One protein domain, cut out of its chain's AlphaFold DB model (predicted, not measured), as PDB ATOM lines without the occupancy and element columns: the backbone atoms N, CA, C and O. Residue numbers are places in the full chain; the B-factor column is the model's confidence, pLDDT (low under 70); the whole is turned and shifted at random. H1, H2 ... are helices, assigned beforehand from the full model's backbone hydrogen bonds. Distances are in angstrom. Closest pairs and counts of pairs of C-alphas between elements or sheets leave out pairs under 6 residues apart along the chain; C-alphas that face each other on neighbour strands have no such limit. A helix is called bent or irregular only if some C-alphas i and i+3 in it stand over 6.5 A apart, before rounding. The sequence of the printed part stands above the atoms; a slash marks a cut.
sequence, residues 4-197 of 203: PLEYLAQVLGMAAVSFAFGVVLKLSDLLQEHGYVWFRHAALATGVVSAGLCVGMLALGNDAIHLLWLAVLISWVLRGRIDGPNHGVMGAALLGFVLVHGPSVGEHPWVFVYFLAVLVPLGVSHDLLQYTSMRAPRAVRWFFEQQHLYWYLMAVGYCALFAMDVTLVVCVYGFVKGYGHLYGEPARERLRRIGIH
ATOM      1  N   PRO A   4      -2.573  45.769 -26.776       92.50
ATOM      2  CA  PRO A   4      -3.314  46.943 -27.228       92.50
ATOM      3  C   PRO A   4      -4.180  47.523 -26.103       92.50
ATOM      4  O   PRO A   4      -4.869  46.781 -25.400       92.50
ATOM      5  N   LEU A   5      -4.177  48.850 -25.946       92.88
ATOM      6  CA  LEU A   5      -4.951  49.530 -24.899       92.88
ATOM      7  C   LEU A   5      -6.458  49.256 -25.024       92.88
ATOM      8  O   LEU A   5      -7.132  49.065 -24.017       92.88
ATOM      9  N   GLU A   6      -6.967  49.187 -26.253       92.44
ATOM     10  CA  GLU A   6      -8.372  48.889 -26.550       92.44
ATOM     11  C   GLU A   6      -8.778  47.499 -26.050       92.44
ATOM     12  O   GLU A   6      -9.811  47.348 -25.402       92.44
ATOM     13  N   TYR A   7      -7.918  46.500 -26.263       91.81
ATOM     14  CA  TYR A   7      -8.150  45.148 -25.763       91.81
ATOM     15  C   TYR A   7      -8.152  45.110 -24.231       91.81
ATOM     16  O   TYR A   7      -9.030  44.504 -23.619       91.81
ATOM     17  N   LEU A   8      -7.206  45.805 -23.590       93.06
ATOM     18  CA  LEU A   8      -7.184  45.909 -22.130       93.06
ATOM     19  C   LEU A   8      -8.461  46.577 -21.595       93.06
ATOM     20  O   LEU A   8      -9.050  46.085 -20.633       93.06
ATOM     21  N   ALA A   9      -8.912  47.662 -22.228       93.31
ATOM     22  CA  ALA A   9     -10.147  48.346 -21.860       93.31
ATOM     23  C   ALA A   9     -11.376  47.437 -22.022       93.31
ATOM     24  O   ALA A   9     -12.227  47.415 -21.135       93.31
ATOM     25  N   GLN A  10     -11.442  46.641 -23.092       93.81
ATOM     26  CA  GLN A  10     -12.514  45.669 -23.306       93.81
ATOM     27  C   GLN A  10     -12.535  44.590 -22.215       93.81
ATOM     28  O   GLN A  10     -13.586  44.329 -21.636       93.81
ATOM     29  N   VAL A  11     -11.385  43.991 -21.891       95.38
ATOM     30  CA  VAL A  11     -11.275  42.943 -20.858       95.38
ATOM     31  C   VAL A  11     -11.660  43.490 -19.479       95.38
ATOM     32  O   VAL A  11     -12.422  42.855 -18.749       95.38
ATOM     33  N   LEU A  12     -11.185  44.687 -19.122       95.31
ATOM     34  CA  LEU A  12     -11.547  45.337 -17.860       95.31
ATOM     35  C   LEU A  12     -13.029  45.731 -17.824       95.31
ATOM     36  O   LEU A  12     -13.692  45.515 -16.810       95.31
ATOM     37  N   GLY A  13     -13.555  46.255 -18.932       96.31
ATOM     38  CA  GLY A  13     -14.972  46.576 -19.093       96.31
ATOM     39  C   GLY A  13     -15.855  45.341 -18.926       96.31
ATOM     40  O   GLY A  13     -16.808  45.379 -18.153       96.31
ATOM     41  N   MET A  14     -15.482  44.225 -19.560       97.50
ATOM     42  CA  MET A  14     -16.152  42.930 -19.432       97.50
ATOM     43  C   MET A  14     -16.167  42.439 -17.980       97.50
ATOM     44  O   MET A  14     -17.215  42.040 -17.468       97.50
ATOM     45  N   ALA A  15     -15.023  42.492 -17.294       96.31
ATOM     46  CA  ALA A  15     -14.927  42.078 -15.898       96.31
ATOM     47  C   ALA A  15     -15.824  42.938 -14.990       96.31
ATOM     48  O   ALA A  15     -16.556  42.403 -14.155       96.31
ATOM     49  N   ALA A  16     -15.806  44.261 -15.184       97.81
ATOM     50  CA  ALA A  16     -16.590  45.207 -14.399       97.81
ATOM     51  C   ALA A  16     -18.101  45.044 -14.621       97.81
ATOM     52  O   ALA A  16     -18.852  44.960 -13.647       97.81
ATOM     53  N   VAL A  17     -18.554  44.954 -15.877       98.31
ATOM     54  CA  VAL A  17     -19.984  44.802 -16.188       98.31
ATOM     55  C   VAL A  17     -20.513  43.440 -15.744       98.31
ATOM     56  O   VAL A  17     -21.591  43.379 -15.162       98.31
ATOM     57  N   SER A  18     -19.734  42.364 -15.912       98.19
ATOM     58  CA  SER A  18     -20.125  41.019 -15.467       98.19
ATOM     59  C   SER A  18     -20.216  40.949 -13.942       98.19
ATOM     60  O   SER A  18     -21.148  40.357 -13.398       98.19
ATOM     61  N   PHE A  19     -19.286  41.600 -13.235       98.44
ATOM     62  CA  PHE A  19     -19.342  41.728 -11.780       98.44
ATOM     63  C   PHE A  19     -20.577  42.505 -11.324       98.44
ATOM     64  O   PHE A  19     -21.323  42.017 -10.476       98.44
ATOM     65  N   ALA A  20     -20.827  43.680 -11.904       98.38
ATOM     66  CA  ALA A  20     -22.007  44.478 -11.587       98.38
ATOM     67  C   ALA A  20     -23.301  43.698 -11.857       98.38
ATOM     68  O   ALA A  20     -24.196  43.691 -11.013       98.38
ATOM     69  N   PHE A  21     -23.370  42.987 -12.985       98.31
ATOM     70  CA  PHE A  21     -24.490  42.115 -13.321       98.31
ATOM     71  C   PHE A  21     -24.714  41.047 -12.245       98.31
ATOM     72  O   PHE A  21     -25.819  40.942 -11.723       98.31
ATOM     73  N   GLY A  22     -23.667  40.321 -11.841       97.31
ATOM     74  CA  GLY A  22     -23.762  39.324 -10.773       97.31
ATOM     75  C   GLY A  22     -24.260  39.908  -9.445       97.31
ATOM     76  O   GLY A  22     -25.131  39.318  -8.809       97.31
ATOM     77  N   VAL A  23     -23.759  41.085  -9.043       97.12
ATOM     78  CA  VAL A  23     -24.198  41.770  -7.810       97.12
ATOM     79  C   VAL A  23     -25.675  42.142  -7.881       97.12
ATOM     80  O   VAL A  23     -26.419  41.873  -6.939       97.12
ATOM     81  N   VAL A  24     -26.105  42.774  -8.977       97.38
ATOM     82  CA  VAL A  24     -27.487  43.251  -9.126       97.38
ATOM     83  C   VAL A  24     -28.458  42.086  -9.266       97.38
ATOM     84  O   VAL A  24     -29.533  42.138  -8.673       97.38
ATOM     85  N   LEU A  25     -28.073  41.022  -9.978       95.88
ATOM     86  CA  LEU A  25     -28.857  39.794 -10.034       95.88
ATOM     87  C   LEU A  25     -29.045  39.229  -8.626       95.88
ATOM     88  O   LEU A  25     -30.180  39.064  -8.198       95.88
ATOM     89  N   LYS A  26     -27.963  39.072  -7.847       95.00
ATOM     90  CA  LYS A  26     -28.093  38.552  -6.481       95.00
ATOM     91  C   LYS A  26     -28.921  39.462  -5.574       95.00
ATOM     92  O   LYS A  26     -29.652  38.973  -4.718       95.00
ATOM     93  N   LEU A  27     -28.813  40.780  -5.742       95.62
ATOM     94  CA  LEU A  27     -29.654  41.731  -5.019       95.62
ATOM     95  C   LEU A  27     -31.137  41.540  -5.368       95.62
ATOM     96  O   LEU A  27     -31.983  41.644  -4.483       95.62
ATOM     97  N   SER A  28     -31.439  41.240  -6.631       94.56
ATOM     98  CA  SER A  28     -32.791  40.914  -7.078       94.56
ATOM     99  C   SER A  28     -33.321  39.657  -6.383       94.56
ATOM    100  O   SER A  28     -34.407  39.726  -5.813       94.56
ATOM    101  N   ASP A  29     -32.527  38.579  -6.304       93.00
ATOM    102  CA  ASP A  29     -32.888  37.365  -5.549       93.00
ATOM    103  C   ASP A  29     -33.186  37.696  -4.081       93.00
ATOM    104  O   ASP A  29     -34.160  37.218  -3.502       93.00
ATOM    105  N   LEU A  30     -32.346  38.528  -3.447       93.38
ATOM    106  CA  LEU A  30     -32.525  38.882  -2.037       93.38
ATOM    107  C   LEU A  30     -33.875  39.568  -1.794       93.38
ATOM    108  O   LEU A  30     -34.568  39.227  -0.835       93.38
ATOM    109  N   LEU A  31     -34.236  40.503  -2.676       94.00
ATOM    110  CA  LEU A  31     -35.467  41.291  -2.598       94.00
ATOM    111  C   LEU A  31     -36.724  40.502  -2.996       94.00
ATOM    112  O   LEU A  31     -37.822  40.879  -2.598       94.00
ATOM    113  N   GLN A  32     -36.582  39.456  -3.812       91.69
ATOM    114  CA  GLN A  32     -37.705  38.669  -4.326       91.69
ATOM    115  C   GLN A  32     -37.973  37.402  -3.498       91.69
ATOM    116  O   GLN A  32     -39.130  37.059  -3.270       91.69
ATOM    117  N   GLU A  33     -36.923  36.702  -3.060       89.56
ATOM    118  CA  GLU A  33     -37.016  35.332  -2.525       89.56
ATOM    119  C   GLU A  33     -36.510  35.188  -1.090       89.56
ATOM    120  O   GLU A  33     -36.867  34.232  -0.401       89.56
ATOM    121  N   HIS A  34     -35.665  36.105  -0.621       89.31
ATOM    122  CA  HIS A  34     -34.981  35.961   0.666       89.31
ATOM    123  C   HIS A  34     -35.424  36.981   1.719       89.31
ATOM    124  O   HIS A  34     -34.674  37.233   2.659       89.31
ATOM    125  N   GLY A  35     -36.619  37.563   1.578       90.44
ATOM    126  CA  GLY A  35     -37.238  38.404   2.610       90.44
ATOM    127  C   GLY A  35     -36.535  39.739   2.868       90.44
ATOM    128  O   GLY A  35     -36.719  40.319   3.935       90.44
ATOM    129  N   TYR A  36     -35.703  40.226   1.938       93.94
ATOM    130  CA  TYR A  36     -35.148  41.578   2.031       93.94
ATOM    131  C   TYR A  36     -36.113  42.607   1.440       93.94
ATOM    132  O   TYR A  36     -36.716  42.387   0.392       93.94
ATOM    133  N   VAL A  37     -36.199  43.775   2.072       94.38
ATOM    134  CA  VAL A  37     -37.070  44.883   1.672       94.38
ATOM    135  C   VAL A  37     -36.259  46.157   1.505       94.38
ATOM    136  O   VAL A  37     -35.271  46.389   2.200       94.38
ATOM    137  N   TRP A  38     -36.682  46.993   0.552       95.31
ATOM    138  CA  TRP A  38     -36.091  48.309   0.317       95.31
ATOM    139  C   TRP A  38     -37.149  49.376   0.033       95.31
ATOM    140  O   TRP A  38     -37.424  50.236   0.861       95.31
ATOM    141  N   PHE A  39     -37.776  49.306  -1.140       95.00
ATOM    142  CA  PHE A  39     -38.903  50.146  -1.527       95.00
ATOM    143  C   PHE A  39     -39.898  49.323  -2.345       95.00
ATOM    144  O   PHE A  39     -39.589  48.240  -2.852       95.00
ATOM    145  N   ARG A  40     -41.117  49.845  -2.491       92.75
ATOM    146  CA  ARG A  40     -42.176  49.184  -3.255       92.75
ATOM    147  C   ARG A  40     -41.712  48.948  -4.700       92.75
ATOM    148  O   ARG A  40     -41.420  49.904  -5.407       92.75
ATOM    149  N   HIS A  41     -41.695  47.687  -5.137       94.00
ATOM    150  CA  HIS A  41     -41.207  47.239  -6.456       94.00
ATOM    151  C   HIS A  41     -39.675  47.195  -6.645       94.00
ATOM    152  O   HIS A  41     -39.214  47.063  -7.781       94.00
ATOM    153  N   ALA A  42     -38.875  47.228  -5.572       94.75
ATOM    154  CA  ALA A  42     -37.412  47.144  -5.666       94.75
ATOM    155  C   ALA A  42     -36.901  45.880  -6.390       94.75
ATOM    156  O   ALA A  42     -35.945  45.964  -7.164       94.75
ATOM    157  N   ALA A  43     -37.557  44.728  -6.214       93.44
ATOM    158  CA  ALA A  43     -37.211  43.498  -6.934       93.44
ATOM    159  C   ALA A  43     -37.344  43.656  -8.463       93.44
ATOM    160  O   ALA A  43     -36.440  43.303  -9.216       93.44
ATOM    161  N   LEU A  44     -38.431  44.276  -8.939       94.94
ATOM    162  CA  LEU A  44     -38.625  44.527 -10.370       94.94
ATOM    163  C   LEU A  44     -37.636  45.573 -10.901       94.94
ATOM    164  O   LEU A  44     -37.078  45.391 -11.982       94.94
ATOM    165  N   ALA A  45     -37.388  46.644 -10.141       96.56
ATOM    166  CA  ALA A  45     -36.425  47.676 -10.522       96.56
ATOM    167  C   ALA A  45     -35.008  47.098 -10.674       96.56
ATOM    168  O   ALA A  45     -34.339  47.360 -11.673       96.56
ATOM    169  N   THR A  46     -34.570  46.258  -9.732       96.50
ATOM    170  CA  THR A  46     -33.281  45.555  -9.839       96.50
ATOM    171  C   THR A  46     -33.271  44.552 -10.990       96.50
ATOM    172  O   THR A  46     -32.258  44.461 -11.675       96.50
ATOM    173  N   GLY A  47     -34.392  43.890 -11.296       96.06
ATOM    174  CA  GLY A  47     -34.541  43.055 -12.494       96.06
ATOM    175  C   GLY A  47     -34.326  43.824 -13.806       96.06
ATOM    176  O   GLY A  47     -33.598  43.360 -14.681       96.06
ATOM    177  N   VAL A  48     -34.879  45.036 -13.932       97.94
ATOM    178  CA  VAL A  48     -34.667  45.909 -15.106       97.94
ATOM    179  C   VAL A  48     -33.207  46.361 -15.214       97.94
ATOM    180  O   VAL A  48     -32.632  46.336 -16.302       97.94
ATOM    181  N   VAL A  49     -32.575  46.735 -14.099       98.12
ATOM    182  CA  VAL A  49     -31.143  47.089 -14.094       98.12
ATOM    183  C   VAL A  49     -30.286  45.874 -14.461       98.12
ATOM    184  O   VAL A  49     -29.364  45.995 -15.266       98.12
ATOM    185  N   SER A  50     -30.623  44.697 -13.931       97.25
ATOM    186  CA  SER A  50     -29.976  43.423 -14.251       97.25
ATOM    187  C   SER A  50     -30.072  43.105 -15.746       97.25
ATOM    188  O   SER A  50     -29.068  42.767 -16.367       97.25
ATOM    189  N   ALA A  51     -31.241  43.319 -16.361       97.94
ATOM    190  CA  ALA A  51     -31.439  43.185 -17.803       97.94
ATOM    191  C   ALA A  51     -30.512  44.112 -18.610       97.94
ATOM    192  O   ALA A  51     -29.855  43.663 -19.547       97.94
ATOM    193  N   GLY A  52     -30.410  45.388 -18.223       98.25
ATOM    194  CA  GLY A  52     -29.515  46.349 -18.874       98.25
ATOM    195  C   GLY A  52     -28.035  45.974 -18.749       98.25
ATOM    196  O   GLY A  52     -27.295  46.048 -19.728       98.25
ATOM    197  N   LEU A  53     -27.604  45.518 -17.569       98.44
ATOM    198  CA  LEU A  53     -26.233  45.046 -17.338       98.44
ATOM    199  C   LEU A  53     -25.929  43.760 -18.115       98.44
ATOM    200  O   LEU A  53     -24.845  43.639 -18.680       98.44
ATOM    201  N   CYS A  54     -26.889  42.835 -18.195       97.88
ATOM    202  CA  CYS A  54     -26.781  41.623 -19.000       97.88
ATOM    203  C   CYS A  54     -26.598  41.962 -20.487       97.88
ATOM    204  O   CYS A  54     -25.661  41.481 -21.118       97.88
ATOM    205  N   VAL A  55     -27.426  42.861 -21.031       97.94
ATOM    206  CA  VAL A  55     -27.292  43.346 -22.414       97.94
ATOM    207  C   VAL A  55     -25.955  44.056 -22.630       97.94
ATOM    208  O   VAL A  55     -25.289  43.797 -23.626       97.94
ATOM    209  N   GLY A  56     -25.519  44.906 -21.696       97.50
ATOM    210  CA  GLY A  56     -24.220  45.580 -21.778       97.50
ATOM    211  C   GLY A  56     -23.040  44.602 -21.784       97.50
ATOM    212  O   GLY A  56     -22.103  44.762 -22.562       97.50
ATOM    213  N   MET A  57     -23.105  43.554 -20.963       97.69
ATOM    214  CA  MET A  57     -22.133  42.460 -20.963       97.69
ATOM    215  C   MET A  57     -22.125  41.716 -22.303       97.69
ATOM    216  O   MET A  57     -21.053  41.497 -22.858       97.69
ATOM    217  N   LEU A  58     -23.292  41.368 -22.852       97.75
ATOM    218  CA  LEU A  58     -23.380  40.713 -24.160       97.75
ATOM    219  C   LEU A  58     -22.858  41.618 -25.285       97.75
ATOM    220  O   LEU A  58     -22.135  41.140 -26.150       97.75
ATOM    221  N   ALA A  59     -23.134  42.921 -25.249       96.88
ATOM    222  CA  ALA A  59     -22.657  43.875 -26.251       96.88
ATOM    223  C   ALA A  59     -21.124  44.028 -26.282       96.88
ATOM    224  O   ALA A  59     -20.562  44.334 -27.328       96.88
ATOM    225  N   LEU A  60     -20.441  43.806 -25.153       95.31
ATOM    226  CA  LEU A  60     -18.974  43.765 -25.079       95.31
ATOM    227  C   LEU A  60     -18.390  42.376 -25.384       95.31
ATOM    228  O   LEU A  60     -17.169  42.229 -25.518       95.31
ATOM    229  N   GLY A  61     -19.250  41.357 -25.406       95.00
ATOM    230  CA  GLY A  61     -18.893  39.957 -25.544       95.00
ATOM    231  C   GLY A  61     -18.694  39.528 -26.989       95.00
ATOM    232  O   GLY A  61     -19.146  40.175 -27.927       95.00
ATOM    233  N   ASN A  62     -18.002  38.406 -27.145       95.62
ATOM    234  CA  ASN A  62     -17.870  37.701 -28.412       95.62
ATOM    235  C   ASN A  62     -18.891  36.553 -28.506       95.62
ATOM    236  O   ASN A  62     -19.647  36.288 -27.564       95.62
ATOM    237  N   ASP A  63     -18.847  35.828 -29.620       97.19
ATOM    238  CA  ASP A  63     -19.727  34.697 -29.917       97.19
ATOM    239  C   ASP A  63     -19.764  33.652 -28.794       97.19
ATOM    240  O   ASP A  63     -20.830  33.167 -28.413       97.19
ATOM    241  N   ALA A  64     -18.612  33.338 -28.195       97.56
ATOM    242  CA  ALA A  64     -18.526  32.366 -27.112       97.56
ATOM    243  C   ALA A  64     -19.296  32.820 -25.865       97.56
ATOM    244  O   ALA A  64     -19.979  32.014 -25.236       97.56
ATOM    245  N   ILE A  65     -19.234  34.111 -25.526       98.00
ATOM    246  CA  ILE A  65     -19.982  34.695 -24.407       98.00
ATOM    247  C   ILE A  65     -21.487  34.662 -24.689       98.00
ATOM    248  O   ILE A  65     -22.261  34.319 -23.796       98.00
ATOM    249  N   HIS A  66     -21.928  34.952 -25.915       98.19
ATOM    250  CA  HIS A  66     -23.351  34.860 -26.268       98.19
ATOM    251  C   HIS A  66     -23.874  33.426 -26.160       98.19
ATOM    252  O   HIS A  66     -24.912  33.195 -25.538       98.19
ATOM    253  N   LEU A  67     -23.131  32.453 -26.696       98.31
ATOM    254  CA  LEU A  67     -23.483  31.033 -26.621       98.31
ATOM    255  C   LEU A  67     -23.461  30.513 -25.180       98.31
ATOM    256  O   LEU A  67     -24.343  29.743 -24.798       98.31
ATOM    257  N   LEU A  68     -22.496  30.959 -24.369       98.38
ATOM    258  CA  LEU A  68     -22.442  30.674 -22.938       98.38
ATOM    259  C   LEU A  68     -23.718  31.156 -22.248       98.38
ATOM    260  O   LEU A  68     -24.377  30.374 -21.569       98.38
ATOM    261  N   TRP A  69     -24.090  32.423 -22.424       98.19
ATOM    262  CA  TRP A  69     -25.247  32.995 -21.738       98.19
ATOM    263  C   TRP A  69     -26.581  32.450 -22.246       98.19
ATOM    264  O   TRP A  69     -27.509  32.288 -21.453       98.19
ATOM    265  N   LEU A  70     -26.668  32.057 -23.519       98.12
ATOM    266  CA  LEU A  70     -27.802  31.285 -24.026       98.12
ATOM    267  C   LEU A  70     -27.896  29.911 -23.343       98.12
ATOM    268  O   LEU A  70     -28.979  29.502 -22.923       98.12
ATOM    269  N   ALA A  71     -26.770  29.208 -23.178       98.25
ATOM    270  CA  ALA A  71     -26.727  27.932 -22.466       98.25
ATOM    271  C   ALA A  71     -27.067  28.087 -20.971       98.25
ATOM    272  O   ALA A  71     -27.768  27.241 -20.411       98.25
ATOM    273  N   VAL A  72     -26.633  29.180 -20.332       97.81
ATOM    274  CA  VAL A  72     -27.022  29.545 -18.959       97.81
ATOM    275  C   VAL A  72     -28.530  29.761 -18.867       97.81
ATOM    276  O   VAL A  72     -29.159  29.172 -17.992       97.81
ATOM    277  N   LEU A  73     -29.125  30.533 -19.784       97.88
ATOM    278  CA  LEU A  73     -30.567  30.778 -19.797       97.88
ATOM    279  C   LEU A  73     -31.356  29.471 -19.934       97.88
ATOM    280  O   LEU A  73     -32.288  29.237 -19.167       97.88
ATOM    281  N   ILE A  74     -30.966  28.589 -20.857       97.69
ATOM    282  CA  ILE A  74     -31.608  27.275 -21.016       97.69
ATOM    283  C   ILE A  74     -31.443  26.435 -19.744       97.69
ATOM    284  O   ILE A  74     -32.413  25.838 -19.282       97.69
ATOM    285  N   SER A  75     -30.249  26.417 -19.142       97.44
ATOM    286  CA  SER A  75     -30.013  25.730 -17.866       97.44
ATOM    287  C   SER A  75     -30.929  26.264 -16.762       97.44
ATOM    288  O   SER A  75     -31.539  25.474 -16.041       97.44
ATOM    289  N   TRP A  76     -31.100  27.582 -16.654       96.12
ATOM    290  CA  TRP A  76     -32.010  28.200 -15.690       96.12
ATOM    291  C   TRP A  76     -33.474  27.854 -15.953       96.12
ATOM    292  O   TRP A  76     -34.177  27.505 -15.007       96.12
ATOM    293  N   VAL A  77     -33.925  27.861 -17.210       96.44
ATOM    294  CA  VAL A  77     -35.288  27.438 -17.575       96.44
ATOM    295  C   VAL A  77     -35.531  25.979 -17.183       96.44
ATOM    296  O   VAL A  77     -36.510  25.685 -16.500       96.44
ATOM    297  N   LEU A  78     -34.623  25.065 -17.542       95.94
ATOM    298  CA  LEU A  78     -34.755  23.634 -17.235       95.94
ATOM    299  C   LEU A  78     -34.739  23.334 -15.730       95.94
ATOM    300  O   LEU A  78     -35.311  22.339 -15.291       95.94
ATOM    301  N   ARG A  79     -34.084  24.189 -14.943       94.56
ATOM    302  CA  ARG A  79     -33.981  24.076 -13.484       94.56
ATOM    303  C   ARG A  79     -35.052  24.871 -12.732       94.56
ATOM    304  O   ARG A  79     -35.032  24.878 -11.506       94.56
ATOM    305  N   GLY A  80     -35.954  25.559 -13.436       93.06
ATOM    306  CA  GLY A  80     -36.983  26.398 -12.815       93.06
ATOM    307  C   GLY A  80     -36.424  27.608 -12.058       93.06
ATOM    308  O   GLY A  80     -37.025  28.032 -11.084       93.06
ATOM    309  N   ARG A  81     -35.276  28.147 -12.489       92.00
ATOM    310  CA  ARG A  81     -34.575  29.304 -11.886       92.00
ATOM    311  C   ARG A  81     -34.945  30.652 -12.506       92.00
ATOM    312  O   ARG A  81     -34.273  31.646 -12.275       92.00
ATOM    313  N   ILE A  82     -35.958  30.663 -13.369       91.88
ATOM    314  CA  ILE A  82     -36.592  31.889 -13.857       91.88
ATOM    315  C   ILE A  82     -37.911  32.030 -13.099       91.88
ATOM    316  O   ILE A  82     -38.995  31.761 -13.613       91.88
ATOM    317  N   ASP A  83     -37.788  32.373 -11.828       84.56
ATOM    318  CA  ASP A  83     -38.836  32.434 -10.819       84.56
ATOM    319  C   ASP A  83     -39.150  33.889 -10.464       84.56
ATOM    320  O   ASP A  83     -38.542  34.516  -9.606       84.56
ATOM    321  N   GLY A  84     -40.146  34.444 -11.153       88.62
ATOM    322  CA  GLY A  84     -40.662  35.785 -10.881       88.62
ATOM    323  C   GLY A  84     -40.457  36.784 -12.023       88.62
ATOM    324  O   GLY A  84     -39.732  36.531 -12.990       88.62
ATOM    325  N   PRO A  85     -41.143  37.938 -11.954       90.06
ATOM    326  CA  PRO A  85     -41.144  38.922 -13.033       90.06
ATOM    327  C   PRO A  85     -39.778  39.596 -13.228       90.06
ATOM    328  O   PRO A  85     -39.429  39.945 -14.349       90.06
ATOM    329  N   ASN A  86     -38.984  39.752 -12.169       91.75
ATOM    330  CA  ASN A  86     -37.619  40.282 -12.217       91.75
ATOM    331  C   ASN A  86     -36.682  39.374 -13.036       91.75
ATOM    332  O   ASN A  86     -36.050  39.852 -13.982       91.75
ATOM    333  N   HIS A  87     -36.655  38.067 -12.746       93.12
ATOM    334  CA  HIS A  87     -35.899  37.081 -13.528       93.12
ATOM    335  C   HIS A  87     -36.440  36.956 -14.952       93.12
ATOM    336  O   HIS A  87     -35.661  36.892 -15.903       93.12
ATOM    337  N   GLY A  88     -37.764  37.008 -15.124       95.19
ATOM    338  CA  GLY A  88     -38.409  36.990 -16.436       95.19
ATOM    339  C   GLY A  88     -37.982  38.149 -17.343       95.19
ATOM    340  O   GLY A  88     -37.638  37.918 -18.500       95.19
ATOM    341  N   VAL A  89     -37.939  39.384 -16.826       96.00
ATOM    342  CA  VAL A  89     -37.492  40.570 -17.585       96.00
ATOM    343  C   VAL A  89     -36.033  40.434 -18.020       96.00
ATOM    344  O   VAL A  89     -35.720  40.669 -19.188       96.00
ATOM    345  N   MET A  90     -35.142  40.011 -17.118       96.38
ATOM    346  CA  MET A  90     -33.736  39.774 -17.464       96.38
ATOM    347  C   MET A  90     -33.588  38.639 -18.487       96.38
ATOM    348  O   MET A  90     -32.849  38.790 -19.459       96.38
ATOM    349  N   GLY A  91     -34.323  37.534 -18.324       96.94
ATOM    350  CA  GLY A  91     -34.270  36.389 -19.234       96.94
ATOM    351  C   GLY A  91     -34.760  36.746 -20.632       96.94
ATOM    352  O   GLY A  91     -34.133  36.370 -21.621       96.94
ATOM    353  N   ALA A  92     -35.833  37.533 -20.720       97.69
ATOM    354  CA  ALA A  92     -36.358  38.041 -21.981       97.69
ATOM    355  C   ALA A  92     -35.371  38.985 -22.683       97.69
ATOM    356  O   ALA A  92     -35.192  38.875 -23.894       97.69
ATOM    357  N   ALA A  93     -34.702  39.877 -21.945       97.94
ATOM    358  CA  ALA A  93     -33.697  40.775 -22.512       97.94
ATOM    359  C   ALA A  93     -32.463  40.017 -23.030       97.94
ATOM    360  O   ALA A  93     -32.015  40.282 -24.144       97.94
ATOM    361  N   LEU A  94     -31.963  39.043 -22.261       97.81
ATOM    362  CA  LEU A  94     -30.870  38.155 -22.670       97.81
ATOM    363  C   LEU A  94     -31.239  37.418 -23.961       97.81
ATOM    364  O   LEU A  94     -30.508  37.496 -24.948       97.81
ATOM    365  N   LEU A  95     -32.394  36.745 -23.971       97.94
ATOM    366  CA  LEU A  95     -32.864  35.992 -25.132       97.94
ATOM    367  C   LEU A  95     -33.038  36.900 -26.352       97.94
ATOM    368  O   LEU A  95     -32.538  36.580 -27.425       97.94
ATOM    369  N   GLY A  96     -33.714  38.037 -26.188       97.94
ATOM    370  CA  GLY A  96     -33.942  38.997 -27.264       97.94
ATOM    371  C   GLY A  96     -32.636  39.517 -27.860       97.94
ATOM    372  O   GLY A  96     -32.502  39.559 -29.078       97.94
ATOM    373  N   PHE A  97     -31.650  39.845 -27.021       97.94
ATOM    374  CA  PHE A  97     -30.348  40.297 -27.499       97.94
ATOM    375  C   PHE A  97     -29.624  39.210 -28.298       97.94
ATOM    376  O   PHE A  97     -29.173  39.476 -29.409       97.94
ATOM    377  N   VAL A  98     -29.552  37.981 -27.777       96.62
ATOM    378  CA  VAL A  98     -28.884  36.865 -28.470       96.62
ATOM    379  C   VAL A  98     -29.589  36.519 -29.784       96.62
ATOM    380  O   VAL A  98     -28.917  36.240 -30.767       96.62
ATOM    381  N   LEU A  99     -30.921  36.583 -29.846       95.69
ATOM    382  CA  LEU A  99     -31.661  36.309 -31.083       95.69
ATOM    383  C   LEU A  99     -31.419  37.350 -32.185       95.69
ATOM    384  O   LEU A  99     -31.517  37.012 -33.360       95.69
ATOM    385  N   VAL A 100     -31.151  38.606 -31.819       96.81
ATOM    386  CA  VAL A 100     -30.975  39.706 -32.783       96.81
ATOM    387  C   VAL A 100     -29.506  39.917 -33.151       96.81
ATOM    388  O   VAL A 100     -29.205  40.239 -34.298       96.81
ATOM    389  N   HIS A 101     -28.601  39.768 -32.185       96.00
ATOM    390  CA  HIS A 101     -27.192  40.149 -32.316       96.00
ATOM    391  C   HIS A 101     -26.209  39.002 -32.078       96.00
ATOM    392  O   HIS A 101     -25.020  39.184 -32.320       96.00
ATOM    393  N   GLY A 102     -26.676  37.863 -31.567       92.31
ATOM    394  CA  GLY A 102     -25.822  36.719 -31.286       92.31
ATOM    395  C   GLY A 102     -25.521  35.874 -32.524       92.31
ATOM    396  O   GLY A 102     -26.246  35.949 -33.521       92.31
ATOM    397  N   PRO A 103     -24.471  35.039 -32.461       93.12
ATOM    398  CA  PRO A 103     -24.167  34.083 -33.514       93.12
ATOM    399  C   PRO A 103     -25.278  33.037 -33.620       93.12
ATOM    400  O   PRO A 103     -25.943  32.688 -32.634       93.12
ATOM    401  N   SER A 104     -25.439  32.455 -34.806       92.94
ATOM    402  CA  SER A 104     -26.310  31.293 -34.937       92.94
ATOM    403  C   SER A 104     -25.676  30.101 -34.220       92.94
ATOM    404  O   SER A 104     -24.513  29.767 -34.442       92.94
ATOM    405  N   VAL A 105     -26.458  29.372 -33.416       93.50
ATOM    406  CA  VAL A 105     -26.004  28.101 -32.815       93.50
ATOM    407  C   VAL A 105     -25.491  27.128 -33.888       93.50
ATOM    408  O   VAL A 105     -24.579  26.348 -33.625       93.50
ATOM    409  N   GLY A 106     -26.043  27.190 -35.106       92.75
ATOM    410  CA  GLY A 106     -25.616  26.356 -36.229       92.75
ATOM    411  C   GLY A 106     -24.200  26.647 -36.738       92.75
ATOM    412  O   GLY A 106     -23.587  25.759 -37.321       92.75
ATOM    413  N   GLU A 107     -23.661  27.845 -36.496       94.44
ATOM    414  CA  GLU A 107     -22.290  28.222 -36.880       94.44
ATOM    415  C   GLU A 107     -21.256  27.659 -35.894       94.44
ATOM    416  O   GLU A 107     -20.160  27.262 -36.289       94.44
ATOM    417  N   HIS A 108     -21.629  27.540 -34.614       95.75
ATOM    418  CA  HIS A 108     -20.751  27.073 -33.536       95.75
ATOM    419  C   HIS A 108     -21.399  25.985 -32.651       95.75
ATOM    420  O   HIS A 108     -21.419  26.107 -31.418       95.75
ATOM    421  N   PRO A 109     -21.894  24.874 -33.230       97.19
ATOM    422  CA  PRO A 109     -22.715  23.908 -32.502       97.19
ATOM    423  C   PRO A 109     -21.941  23.208 -31.383       97.19
ATOM    424  O   PRO A 109     -22.482  22.983 -30.304       97.19
ATOM    425  N   TRP A 110     -20.658  22.902 -31.595       97.75
ATOM    426  CA  TRP A 110     -19.834  22.196 -30.608       97.75
ATOM    427  C   TRP A 110     -19.515  23.041 -29.375       97.75
ATOM    428  O   TRP A 110     -19.503  22.514 -28.265       97.75
ATOM    429  N   VAL A 111     -19.313  24.350 -29.557       97.69
ATOM    430  CA  VAL A 111     -19.105  25.297 -28.450       97.69
ATOM    431  C   VAL A 111     -20.377  25.404 -27.613       97.69
ATOM    432  O   VAL A 111     -20.338  25.292 -26.389       97.69
ATOM    433  N   PHE A 112     -21.526  25.550 -28.274       98.12
ATOM    434  CA  PHE A 112     -22.813  25.623 -27.593       98.12
ATOM    435  C   PHE A 112     -23.157  24.326 -26.842       98.12
ATOM    436  O   PHE A 112     -23.530  24.365 -25.667       98.12
ATOM    437  N   VAL A 113     -22.972  23.168 -27.489       98.19
ATOM    438  CA  VAL A 113     -23.180  21.848 -26.873       98.19
ATOM    439  C   VAL A 113     -22.247  21.647 -25.686       98.19
ATOM    440  O   VAL A 113     -22.695  21.126 -24.669       98.19
ATOM    441  N   TYR A 114     -20.990  22.089 -25.767       98.38
ATOM    442  CA  TYR A 114     -20.071  22.046 -24.634       98.38
ATOM    443  C   TYR A 114     -20.627  22.812 -23.426       98.38
ATOM    444  O   TYR A 114     -20.729  22.239 -22.340       98.38
ATOM    445  N   PHE A 115     -21.054  24.068 -23.603       98.38
ATOM    446  CA  PHE A 115     -21.606  24.848 -22.493       98.38
ATOM    447  C   PHE A 115     -22.857  24.197 -21.899       98.38
ATOM    448  O   PHE A 115     -22.951  24.072 -20.678       98.38
ATOM    449  N   LEU A 116     -23.786  23.715 -22.731       97.56
ATOM    450  CA  LEU A 116     -24.979  23.009 -22.255       97.56
ATOM    451  C   LEU A 116     -24.638  21.717 -21.505       97.56
ATOM    452  O   LEU A 116     -25.162  21.484 -20.416       97.56
ATOM    453  N   ALA A 117     -23.748  20.892 -22.062       97.12
ATOM    454  CA  ALA A 117     -23.349  19.609 -21.490       97.12
ATOM    455  C   ALA A 117     -22.617  19.754 -20.151       97.12
ATOM    456  O   ALA A 117     -22.616  18.819 -19.352       97.12
ATOM    457  N   VAL A 118     -22.023  20.917 -19.878       96.38
ATOM    458  CA  VAL A 118     -21.425  21.224 -18.576       96.38
ATOM    459  C   VAL A 118     -22.454  21.861 -17.639       96.38
ATOM    460  O   VAL A 118     -22.665  21.376 -16.529       96.38
ATOM    461  N   LEU A 119     -23.138  22.925 -18.063       96.19
ATOM    462  CA  LEU A 119     -23.998  23.725 -17.182       96.19
ATOM    463  C   LEU A 119     -25.289  23.014 -16.771       96.19
ATOM    464  O   LEU A 119     -25.741  23.201 -15.639       96.19
ATOM    465  N   VAL A 120     -25.906  22.231 -17.660       96.25
ATOM    466  CA  VAL A 120     -27.184  21.567 -17.358       96.25
ATOM    467  C   VAL A 120     -26.978  20.410 -16.380       96.25
ATOM    468  O   VAL A 120     -27.572  20.463 -15.300       96.25
ATOM    469  N   PRO A 121     -26.124  19.401 -16.653       95.75
ATOM    470  CA  PRO A 121     -25.964  18.281 -15.730       95.75
ATOM    471  C   PRO A 121     -25.409  18.716 -14.378       95.75
ATOM    472  O   PRO A 121     -25.869  18.222 -13.347       95.75
ATOM    473  N   LEU A 122     -24.461  19.664 -14.358       95.25
ATOM    474  CA  LEU A 122     -23.883  20.132 -13.101       95.25
ATOM    475  C   LEU A 122     -24.870  20.979 -12.295       95.25
ATOM    476  O   LEU A 122     -24.985  20.777 -11.088       95.25
ATOM    477  N   GLY A 123     -25.634  21.856 -12.951       94.38
ATOM    478  CA  GLY A 123     -26.677  22.646 -12.298       94.38
ATOM    479  C   GLY A 123     -27.810  21.786 -11.731       94.38
ATOM    480  O   GLY A 123     -28.218  21.990 -10.589       94.38
ATOM    481  N   VAL A 124     -28.282  20.789 -12.486       94.25
ATOM    482  CA  VAL A 124     -29.308  19.840 -12.018       94.25
ATOM    483  C   VAL A 124     -28.786  19.002 -10.853       94.25
ATOM    484  O   VAL A 124     -29.477  18.848  -9.852       94.25
ATOM    485  N   SER A 125     -27.556  18.491 -10.945       94.31
ATOM    486  CA  SER A 125     -26.946  17.700  -9.866       94.31
ATOM    487  C   SER A 125     -26.777  18.519  -8.586       94.31
ATOM    488  O   SER A 125     -27.058  18.026  -7.495       94.31
ATOM    489  N   HIS A 126     -26.370  19.782  -8.720       93.19
ATOM    490  CA  HIS A 126     -26.329  20.725  -7.612       93.19
ATOM    491  C   HIS A 126     -27.709  20.887  -6.959       93.19
ATOM    492  O   HIS A 126     -27.830  20.717  -5.747       93.19
ATOM    493  N   ASP A 127     -28.755  21.138  -7.748       92.44
ATOM    494  CA  ASP A 127     -30.104  21.340  -7.212       92.44
ATOM    495  C   ASP A 127     -30.641  20.067  -6.538       92.44
ATOM    496  O   ASP A 127     -31.187  20.122  -5.436       92.44
ATOM    497  N   LEU A 128     -30.412  18.893  -7.128       92.12
ATOM    498  CA  LEU A 128     -30.785  17.619  -6.512       92.12
ATOM    499  C   LEU A 128     -30.109  17.433  -5.149       92.12
ATOM    500  O   LEU A 128     -30.765  17.036  -4.190       92.12
ATOM    501  N   LEU A 129     -28.817  17.734  -5.028       92.25
ATOM    502  CA  LEU A 129     -28.087  17.549  -3.772       92.25
ATOM    503  C   LEU A 129     -28.403  18.613  -2.715       92.25
ATOM    504  O   LEU A 129     -28.294  18.307  -1.522       92.25
ATOM    505  N   GLN A 130     -28.775  19.824  -3.138       88.88
ATOM    506  CA  GLN A 130     -29.122  20.929  -2.246       88.88
ATOM    507  C   GLN A 130     -30.565  20.833  -1.731       88.88
ATOM    508  O   GLN A 130     -30.793  21.052  -0.544       88.88
ATOM    509  N   TYR A 131     -31.533  20.516  -2.596       88.44
ATOM    510  CA  TYR A 131     -32.965  20.612  -2.269       88.44
ATOM    511  C   TYR A 131     -33.643  19.266  -2.011       88.44
ATOM    512  O   TYR A 131     -34.820  19.234  -1.660       88.44
ATOM    513  N   THR A 132     -32.930  18.147  -2.158       88.81
ATOM    514  CA  THR A 132     -33.478  16.815  -1.866       88.81
ATOM    515  C   THR A 132     -32.630  16.061  -0.843       88.81
ATOM    516  O   THR A 132     -31.486  16.406  -0.555       88.81
ATOM    517  N   SER A 133     -33.178  14.967  -0.312       87.94
ATOM    518  CA  SER A 133     -32.490  14.058   0.614       87.94
ATOM    519  C   SER A 133     -31.566  13.046  -0.084       87.94
ATOM    520  O   SER A 133     -31.184  12.031   0.511       87.94
ATOM    521  N   MET A 134     -31.192  13.297  -1.345       91.50
ATOM    522  CA  MET A 134     -30.343  12.405  -2.131       91.50
ATOM    523  C   MET A 134     -28.988  12.167  -1.445       91.50
ATOM    524  O   MET A 134     -28.275  13.090  -1.044       91.50
ATOM    525  N   ARG A 135     -28.612  10.893  -1.312       91.75
ATOM    526  CA  ARG A 135     -27.330  10.492  -0.723       91.75
ATOM    527  C   ARG A 135     -26.217  10.595  -1.765       91.75
ATOM    528  O   ARG A 135     -26.369  10.106  -2.877       91.75
ATOM    529  N   ALA A 136     -25.082  11.166  -1.372       93.00
ATOM    530  CA  ALA A 136     -23.871  11.225  -2.184       93.00
ATOM    531  C   ALA A 136     -22.621  11.149  -1.290       93.00
ATOM    532  O   ALA A 136     -22.690  11.554  -0.123       93.00
ATOM    533  N   PRO A 137     -21.477  10.659  -1.807       95.94
ATOM    534  CA  PRO A 137     -20.202  10.741  -1.102       95.94
ATOM    535  C   PRO A 137     -19.874  12.183  -0.694       95.94
ATOM    536  O   PRO A 137     -20.172  13.120  -1.436       95.94
ATOM    537  N   ARG A 138     -19.204  12.370   0.454       93.44
ATOM    538  CA  ARG A 138     -18.870  13.708   0.987       93.44
ATOM    539  C   ARG A 138     -18.139  14.591  -0.028       93.44
ATOM    540  O   ARG A 138     -18.476  15.758  -0.151       93.44
ATOM    541  N   ALA A 139     -17.185  14.026  -0.773       93.81
ATOM    542  CA  ALA A 139     -16.431  14.762  -1.788       93.81
ATOM    543  C   ALA A 139     -17.314  15.243  -2.955       93.81
ATOM    544  O   ALA A 139     -17.166  16.373  -3.410       93.81
ATOM    545  N   VAL A 140     -18.262  14.411  -3.400       92.25
ATOM    546  CA  VAL A 140     -19.216  14.763  -4.464       92.25
ATOM    547  C   VAL A 140     -20.142  15.878  -3.992       92.25
ATOM    548  O   VAL A 140     -20.313  16.873  -4.685       92.25
ATOM    549  N   ARG A 141     -20.694  15.741  -2.782       91.56
ATOM    550  CA  ARG A 141     -21.545  16.769  -2.175       91.56
ATOM    551  C   ARG A 141     -20.803  18.099  -2.037       91.56
ATOM    552  O   ARG A 141     -21.307  19.108  -2.510       91.56
ATOM    553  N   TRP A 142     -19.589  18.072  -1.486       91.88
ATOM    554  CA  TRP A 142     -18.750  19.261  -1.356       91.88
ATOM    555  C   TRP A 142     -18.503  19.937  -2.709       91.88
ATOM    556  O   TRP A 142     -18.670  21.147  -2.813       91.88
ATOM    557  N   PHE A 143     -18.165  19.170  -3.753       92.50
ATOM    558  CA  PHE A 143     -17.939  19.713  -5.096       92.50
ATOM    559  C   PHE A 143     -19.166  20.459  -5.626       92.50
ATOM    560  O   PHE A 143     -19.041  21.586  -6.097       92.50
ATOM    561  N   PHE A 144     -20.352  19.851  -5.521       91.19
ATOM    562  CA  PHE A 144     -21.579  20.471  -6.011       91.19
ATOM    563  C   PHE A 144     -22.000  21.680  -5.174       91.19
ATOM    564  O   PHE A 144     -22.435  22.667  -5.755       91.19
ATOM    565  N   GLU A 145     -21.793  21.668  -3.855       87.44
ATOM    566  CA  GLU A 145     -22.023  22.832  -2.984       87.44
ATOM    567  C   GLU A 145     -21.135  24.035  -3.359       87.44
ATOM    568  O   GLU A 145     -21.525  25.186  -3.156       87.44
ATOM    569  N   GLN A 146     -19.964  23.804  -3.966       88.06
ATOM    570  CA  GLN A 146     -19.115  24.866  -4.509       88.06
ATOM    571  C   GLN A 146     -19.573  25.288  -5.913       88.06
ATOM    572  O   GLN A 146     -18.867  25.064  -6.896       88.06
ATOM    573  N   GLN A 147     -20.726  25.961  -6.021       83.88
ATOM    574  CA  GLN A 147     -21.291  26.352  -7.325       83.88
ATOM    575  C   GLN A 147     -20.285  27.055  -8.250       83.88
ATOM    576  O   GLN A 147     -20.229  26.792  -9.445       83.88
ATOM    577  N   HIS A 148     -19.439  27.925  -7.701       92.00
ATOM    578  CA  HIS A 148     -18.435  28.665  -8.466       92.00
ATOM    579  C   HIS A 148     -17.393  27.770  -9.155       92.00
ATOM    580  O   HIS A 148     -16.850  28.149 -10.193       92.00
ATOM    581  N   LEU A 149     -17.098  26.594  -8.596       90.94
ATOM    582  CA  LEU A 149     -16.037  25.728  -9.092       90.94
ATOM    583  C   LEU A 149     -16.358  25.204 -10.491       90.94
ATOM    584  O   LEU A 149     -15.496  25.253 -11.367       90.94
ATOM    585  N   TYR A 150     -17.596  24.767 -10.736       90.19
ATOM    586  CA  TYR A 150     -17.956  24.270 -12.062       90.19
ATOM    587  C   TYR A 150     -18.020  25.375 -13.121       90.19
ATOM    588  O   TYR A 150     -17.743  25.097 -14.284       90.19
ATOM    589  N   TRP A 151     -18.300  26.629 -12.747       95.94
ATOM    590  CA  TRP A 151     -18.189  27.766 -13.669       95.94
ATOM    591  C   TRP A 151     -16.735  28.003 -14.090       95.94
ATOM    592  O   TRP A 151     -16.451  28.165 -15.275       95.94
ATOM    593  N   TYR A 152     -15.792  27.970 -13.146       96.19
ATOM    594  CA  TYR A 152     -14.373  28.124 -13.477       96.19
ATOM    595  C   TYR A 152     -13.845  26.955 -14.308       96.19
ATOM    596  O   TYR A 152     -13.140  27.178 -15.290       96.19
ATOM    597  N   LEU A 153     -14.218  25.720 -13.963       94.94
ATOM    598  CA  LEU A 153     -13.848  24.539 -14.745       94.94
ATOM    599  C   LEU A 153     -14.425  24.593 -16.163       94.94
ATOM    600  O   LEU A 153     -13.725  24.251 -17.109       94.94
ATOM    601  N   MET A 154     -15.659  25.078 -16.320       97.06
ATOM    602  CA  MET A 154     -16.287  25.294 -17.622       97.06
ATOM    603  C   MET A 154     -15.504  26.306 -18.472       97.06
ATOM    604  O   MET A 154     -15.203  26.016 -19.630       97.06
ATOM    605  N   ALA A 155     -15.106  27.446 -17.901       97.81
ATOM    606  CA  ALA A 155     -14.328  28.459 -18.615       97.81
ATOM    607  C   ALA A 155     -12.928  27.952 -19.003       97.81
ATOM    608  O   ALA A 155     -12.498  28.108 -20.144       97.81
ATOM    609  N   VAL A 156     -12.228  27.287 -18.077       97.06
ATOM    610  CA  VAL A 156     -10.904  26.699 -18.339       97.06
ATOM    611  C   VAL A 156     -10.991  25.588 -19.386       97.06
ATOM    612  O   VAL A 156     -10.167  25.539 -20.296       97.06
ATOM    613  N   GLY A 157     -12.002  24.721 -19.293       97.75
ATOM    614  CA  GLY A 157     -12.234  23.662 -20.270       97.75
ATOM    615  C   GLY A 157     -12.551  24.211 -21.661       97.75
ATOM    616  O   GLY A 157     -12.041  23.677 -22.641       97.75
ATOM    617  N   TYR A 158     -13.286  25.326 -21.760       98.38
ATOM    618  CA  TYR A 158     -13.499  26.010 -23.037       98.38
ATOM    619  C   TYR A 158     -12.162  26.451 -23.648       98.38
ATOM    620  O   TYR A 158     -11.884  26.154 -24.810       98.38
ATOM    621  N   CYS A 159     -11.301  27.089 -22.848       98.12
ATOM    622  CA  CYS A 159      -9.988  27.527 -23.312       98.12
ATOM    623  C   CYS A 159      -9.073  26.377 -23.738       98.12
ATOM    624  O   CYS A 159      -8.309  26.528 -24.688       98.12
ATOM    625  N   ALA A 160      -9.165  25.229 -23.067       97.62
ATOM    626  CA  ALA A 160      -8.378  24.047 -23.400       97.62
ATOM    627  C   ALA A 160      -8.861  23.335 -24.676       97.62
ATOM    628  O   ALA A 160      -8.046  22.751 -25.387       97.62
ATOM    629  N   LEU A 161     -10.170  23.345 -24.943       97.75
ATOM    630  CA  LEU A 161     -10.785  22.541 -26.004       97.75
ATOM    631  C   LEU A 161     -11.061  23.316 -27.297       97.75
ATOM    632  O   LEU A 161     -11.080  22.703 -28.361       97.75
ATOM    633  N   PHE A 162     -11.293  24.628 -27.218       97.12
ATOM    634  CA  PHE A 162     -11.753  25.424 -28.360       97.12
ATOM    635  C   PHE A 162     -10.815  26.582 -28.679       97.12
ATOM    636  O   PHE A 162     -10.201  26.600 -29.744       97.12
ATOM    637  N   ALA A 163     -10.708  27.558 -27.777       95.94
ATOM    638  CA  ALA A 163      -9.922  28.761 -28.021       95.94
ATOM    639  C   ALA A 163      -9.522  29.453 -26.719       95.94
ATOM    640  O   ALA A 163     -10.346  29.653 -25.827       95.94
ATOM    641  N   MET A 164      -8.265  29.896 -26.645       96.75
ATOM    642  CA  MET A 164      -7.809  30.764 -25.562       96.75
ATOM    643  C   MET A 164      -8.548  32.103 -25.620       96.75
ATOM    644  O   MET A 164      -8.309  32.910 -26.514       96.75
ATOM    645  N   ASP A 165      -9.417  32.341 -24.639       96.25
ATOM    646  CA  ASP A 165     -10.297  33.506 -24.581       96.25
ATOM    647  C   ASP A 165     -10.286  34.108 -23.174       96.25
ATOM    648  O   ASP A 165     -10.997  33.682 -22.261       96.25
ATOM    649  N   VAL A 166      -9.430  35.112 -22.990       95.94
ATOM    650  CA  VAL A 166      -9.296  35.804 -21.703       95.94
ATOM    651  C   VAL A 166     -10.570  36.576 -21.370       95.94
ATOM    652  O   VAL A 166     -10.936  36.639 -20.198       95.94
ATOM    653  N   THR A 167     -11.265  37.123 -22.372       96.69
ATOM    654  CA  THR A 167     -12.506  37.885 -22.190       96.69
ATOM    655  C   THR A 167     -13.597  37.005 -21.583       96.69
ATOM    656  O   THR A 167     -14.240  37.413 -20.615       96.69
ATOM    657  N   LEU A 168     -13.753  35.767 -22.064       97.81
ATOM    658  CA  LEU A 168     -14.674  34.789 -21.479       97.81
ATOM    659  C   LEU A 168     -14.295  34.442 -20.037       97.81
ATOM    660  O   LEU A 168     -15.155  34.438 -19.155       97.81
ATOM    661  N   VAL A 169     -13.012  34.187 -19.770       97.94
ATOM    662  CA  VAL A 169     -12.543  33.845 -18.418       97.94
ATOM    663  C   VAL A 169     -12.820  34.983 -17.434       97.94
ATOM    664  O   VAL A 169     -13.331  34.728 -16.341       97.94
ATOM    665  N   VAL A 170     -12.543  36.239 -17.805       97.25
ATOM    666  CA  VAL A 170     -12.828  37.384 -16.925       97.25
ATOM    667  C   VAL A 170     -14.321  37.681 -16.812       97.25
ATOM    668  O   VAL A 170     -14.746  38.124 -15.749       97.25
ATOM    669  N   CYS A 171     -15.121  37.406 -17.848       98.19
ATOM    670  CA  CYS A 171     -16.582  37.492 -17.791       98.19
ATOM    671  C   CYS A 171     -17.126  36.531 -16.727       98.19
ATOM    672  O   CYS A 171     -17.787  36.955 -15.777       98.19
ATOM    673  N   VAL A 172     -16.756  35.249 -16.824       98.19
ATOM    674  CA  VAL A 172     -17.154  34.209 -15.865       98.19
ATOM    675  C   VAL A 172     -16.655  34.542 -14.463       98.19
ATOM    676  O   VAL A 172     -17.424  34.487 -13.504       98.19
ATOM    677  N   TYR A 173     -15.387  34.934 -14.325       97.56
ATOM    678  CA  TYR A 173     -14.824  35.318 -13.035       97.56
ATOM    679  C   TYR A 173     -15.551  36.515 -12.418       97.56
ATOM    680  O   TYR A 173     -15.946  36.459 -11.251       97.56
ATOM    681  N   GLY A 174     -15.762  37.575 -13.201       97.69
ATOM    682  CA  GLY A 174     -16.478  38.775 -12.787       97.69
ATOM    683  C   GLY A 174     -17.880  38.435 -12.300       97.69
ATOM    684  O   GLY A 174     -18.211  38.752 -11.159       97.69
ATOM    685  N   PHE A 175     -18.659  37.711 -13.108       98.06
ATOM    686  CA  PHE A 175     -20.014  37.288 -12.754       98.06
ATOM    687  C   PHE A 175     -20.055  36.476 -11.458       98.06
ATOM    688  O   PHE A 175     -20.777  36.836 -10.531       98.06
ATOM    689  N   VAL A 176     -19.237  35.425 -11.348       96.50
ATOM    690  CA  VAL A 176     -19.220  34.549 -10.168       96.50
ATOM    691  C   VAL A 176     -18.828  35.319  -8.904       96.50
ATOM    692  O   VAL A 176     -19.433  35.126  -7.848       96.50
ATOM    693  N   LYS A 177     -17.841  36.219  -8.985       95.81
ATOM    694  CA  LYS A 177     -17.449  37.064  -7.845       95.81
ATOM    695  C   LYS A 177     -18.509  38.098  -7.491       95.81
ATOM    696  O   LYS A 177     -18.710  38.344  -6.305       95.81
ATOM    697  N   GLY A 178     -19.181  38.671  -8.485       96.31
ATOM    698  CA  GLY A 178     -20.273  39.619  -8.289       96.31
ATOM    699  C   GLY A 178     -21.469  38.967  -7.608       96.31
ATOM    700  O   GLY A 178     -21.917  39.430  -6.562       96.31
ATOM    701  N   TYR A 179     -21.919  37.829  -8.131       94.50
ATOM    702  CA  TYR A 179     -23.012  37.047  -7.551       94.50
ATOM    703  C   TYR A 179     -22.673  36.567  -6.134       94.50
ATOM    704  O   TYR A 179     -23.515  36.556  -5.238       94.50
ATOM    705  N   GLY A 180     -21.397  36.246  -5.903       92.88
ATOM    706  CA  GLY A 180     -20.860  35.894  -4.595       92.88
ATOM    707  C   GLY A 180     -20.762  37.056  -3.589       92.88
ATOM    708  O   GLY A 180     -20.600  36.824  -2.394       92.88
ATOM    709  N   HIS A 181     -20.818  38.309  -4.048       93.38
ATOM    710  CA  HIS A 181     -20.406  39.480  -3.264       93.38
ATOM    711  C   HIS A 181     -21.340  39.808  -2.097       93.38
ATOM    712  O   HIS A 181     -20.911  40.394  -1.101       93.38
ATOM    713  N   LEU A 182     -22.618  39.454  -2.231       90.88
ATOM    714  CA  LEU A 182     -23.638  39.727  -1.221       90.88
ATOM    715  C   LEU A 182     -23.762  38.608  -0.175       90.88
ATOM    716  O   LEU A 182     -24.599  38.695   0.721       90.88
ATOM    717  N   TYR A 183     -22.903  37.584  -0.238       83.06
ATOM    718  CA  TYR A 183     -22.789  36.589   0.823       83.06
ATOM    719  C   TYR A 183     -21.826  37.077   1.913       83.06
ATOM    720  O   TYR A 183     -20.637  37.273   1.676       83.06
ATOM    721  N   GLY A 184     -22.348  37.248   3.129       83.06
ATOM    722  CA  GLY A 184     -21.555  37.520   4.329       83.06
ATOM    723  C   GLY A 184     -22.036  38.725   5.133       83.06
ATOM    724  O   GLY A 184     -22.736  39.605   4.630       83.06
ATOM    725  N   GLU A 185     -21.634  38.774   6.403       83.38
ATOM    726  CA  GLU A 185     -22.016  39.844   7.333       83.38
ATOM    727  C   GLU A 185     -21.618  41.251   6.859       83.38
ATOM    728  O   GLU A 185     -22.478  42.134   6.888       83.38
ATOM    729  N   PRO A 186     -20.399  41.494   6.326       88.50
ATOM    730  CA  PRO A 186     -20.026  42.839   5.885       88.50
ATOM    731  C   PRO A 186     -20.899  43.354   4.737       88.50
ATOM    732  O   PRO A 186     -21.155  44.552   4.632       88.50
ATOM    733  N   ALA A 187     -21.359  42.459   3.857       88.44
ATOM    734  CA  ALA A 187     -22.247  42.832   2.766       88.44
ATOM    735  C   ALA A 187     -23.644  43.188   3.281       88.44
ATOM    736  O   ALA A 187     -24.182  44.217   2.879       88.44
ATOM    737  N   ARG A 188     -24.189  42.405   4.220       85.88
ATOM    738  CA  ARG A 188     -25.483  42.685   4.866       85.88
ATOM    739  C   ARG A 188     -25.483  44.020   5.605       85.88
ATOM    740  O   ARG A 188     -26.421  44.793   5.464       85.88
ATOM    741  N   GLU A 189     -24.403  44.336   6.307       89.69
ATOM    742  CA  GLU A 189     -24.241  45.629   6.978       89.69
ATOM    743  C   GLU A 189     -24.246  46.801   5.979       89.69
ATOM    744  O   GLU A 189     -24.887  47.826   6.208       89.69
ATOM    745  N   ARG A 190     -23.590  46.649   4.820       92.44
ATOM    746  CA  ARG A 190     -23.659  47.659   3.750       92.44
ATOM    747  C   ARG A 190     -25.068  47.813   3.180       92.44
ATOM    748  O   ARG A 190     -25.468  48.943   2.926       92.44
ATOM    749  N   LEU A 191     -25.800  46.711   2.998       93.12
ATOM    750  CA  LEU A 191     -27.198  46.731   2.547       93.12
ATOM    751  C   LEU A 191     -28.081  47.511   3.536       93.12
ATOM    752  O   LEU A 191     -28.794  48.425   3.119       93.12
ATOM    753  N   ARG A 192     -27.943  47.262   4.845       91.50
ATOM    754  CA  ARG A 192     -28.681  48.006   5.883       91.50
ATOM    755  C   ARG A 192     -28.420  49.508   5.825       91.50
ATOM    756  O   ARG A 192     -29.358  50.297   5.896       91.50
ATOM    757  N   ARG A 193     -27.167  49.927   5.616       93.38
ATOM    758  CA  ARG A 193     -26.797  51.355   5.512       93.38
ATOM    759  C   ARG A 193     -27.449  52.086   4.342       93.38
ATOM    760  O   ARG A 193     -27.581  53.303   4.406       93.38
ATOM    761  N   ILE A 194     -27.838  51.369   3.290       93.31
ATOM    762  CA  ILE A 194     -28.557  51.938   2.138       93.31
ATOM    763  C   ILE A 194     -30.076  51.713   2.221       93.31
ATOM    764  O   ILE A 194     -30.793  51.955   1.249       93.31
ATOM    765  N   GLY A 195     -30.576  51.282   3.384       93.12
ATOM    766  CA  GLY A 195     -32.000  51.098   3.668       93.12
ATOM    767  C   GLY A 195     -32.559  49.727   3.290       93.12
ATOM    768  O   GLY A 195     -33.774  49.552   3.321       93.12
ATOM    769  N   ILE A 196     -31.707  48.759   2.941       94.56
ATOM    770  CA  ILE A 196     -32.120  47.395   2.595       94.56
ATOM    771  C   ILE A 196     -31.995  46.509   3.836       94.56
ATOM    772  O   ILE A 196     -30.887  46.265   4.312       94.56
ATOM    773  N   HIS A 197     -33.114  46.022   4.357       91.38
ATOM    774  CA  HIS A 197     -33.187  45.262   5.612       91.38
ATOM    775  C   HIS A 197     -33.966  43.958   5.419       91.38
ATOM    776  O   HIS A 197     -34.689  43.803   4.439       91.38
TER     777      HIS A 197
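Overview. This is residues 4 to 197 of the 203 residues of an uncharacterized protein of Sandaracinaceae bacterium (UniProt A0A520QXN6). Seven helices, H1, H2, H3, H4, H5, H7 and H8, make a flattened up-and-down bundle, each running against the one before it in the chain, with H1, H8 and H7 side by side over H2, H4, H3 and H5. Short H6 sits at one end of H5, and short H9 lies beyond the end of H8. The printed part has 194 residues, with nine named helices, H1 to H9 in order, and no named strand: all helix. It is compact, with a radius of gyration of the C-alphas of 16.9 A and spans of 46 by 45 by 28 A.

Along the chain. Find C-alpha 5 at (-4.951, 49.530, -24.899); from there H1 runs 41.6 A to residue 33. Next come H2, residues 42 to 60, H3, 63 to 78, H4, 85 to 101, and H5, 109 to 131, 32.1 A long. Then read H6, 138 to 145, H7, 147 to 161, H8, 166 to 182, and H9, 185 to 193, ending at C-alpha 193 (-26.797, 51.355, 5.512). H8 is only just irregular: C-alphas 179 and 182 are 6.9 A apart.

Arrangement. Start at Ser 28 and Ala 43, the closest C-alphas, 5.1 A, of the hairpin H1 and H2. H2 touches H4 at C-alphas 51 and 90, 4.1 A. H3 touches H5 at C-alphas 75 and 120, 5.1 A. H7 and H8 form a hairpin, opposite ways at 1 degree, a shallow tilt. H8 touches H1 at C-alphas 179 and 22, 4.0 A. H9 touches no helix. Every O i to N i+4 pair is within hydrogen-bond range in H1, H2, H3, H4, H6 and H9; H5 has 18 of 19, H7 10 of 11, H8 12 of 13.

Size, cuts and confidence. Look at Pro 4 and Ser 133, whose C-alphas are farthest apart, 52.0 A. The printed part has no cut, no link is long, and no printed residue is under 70 in pLDDT.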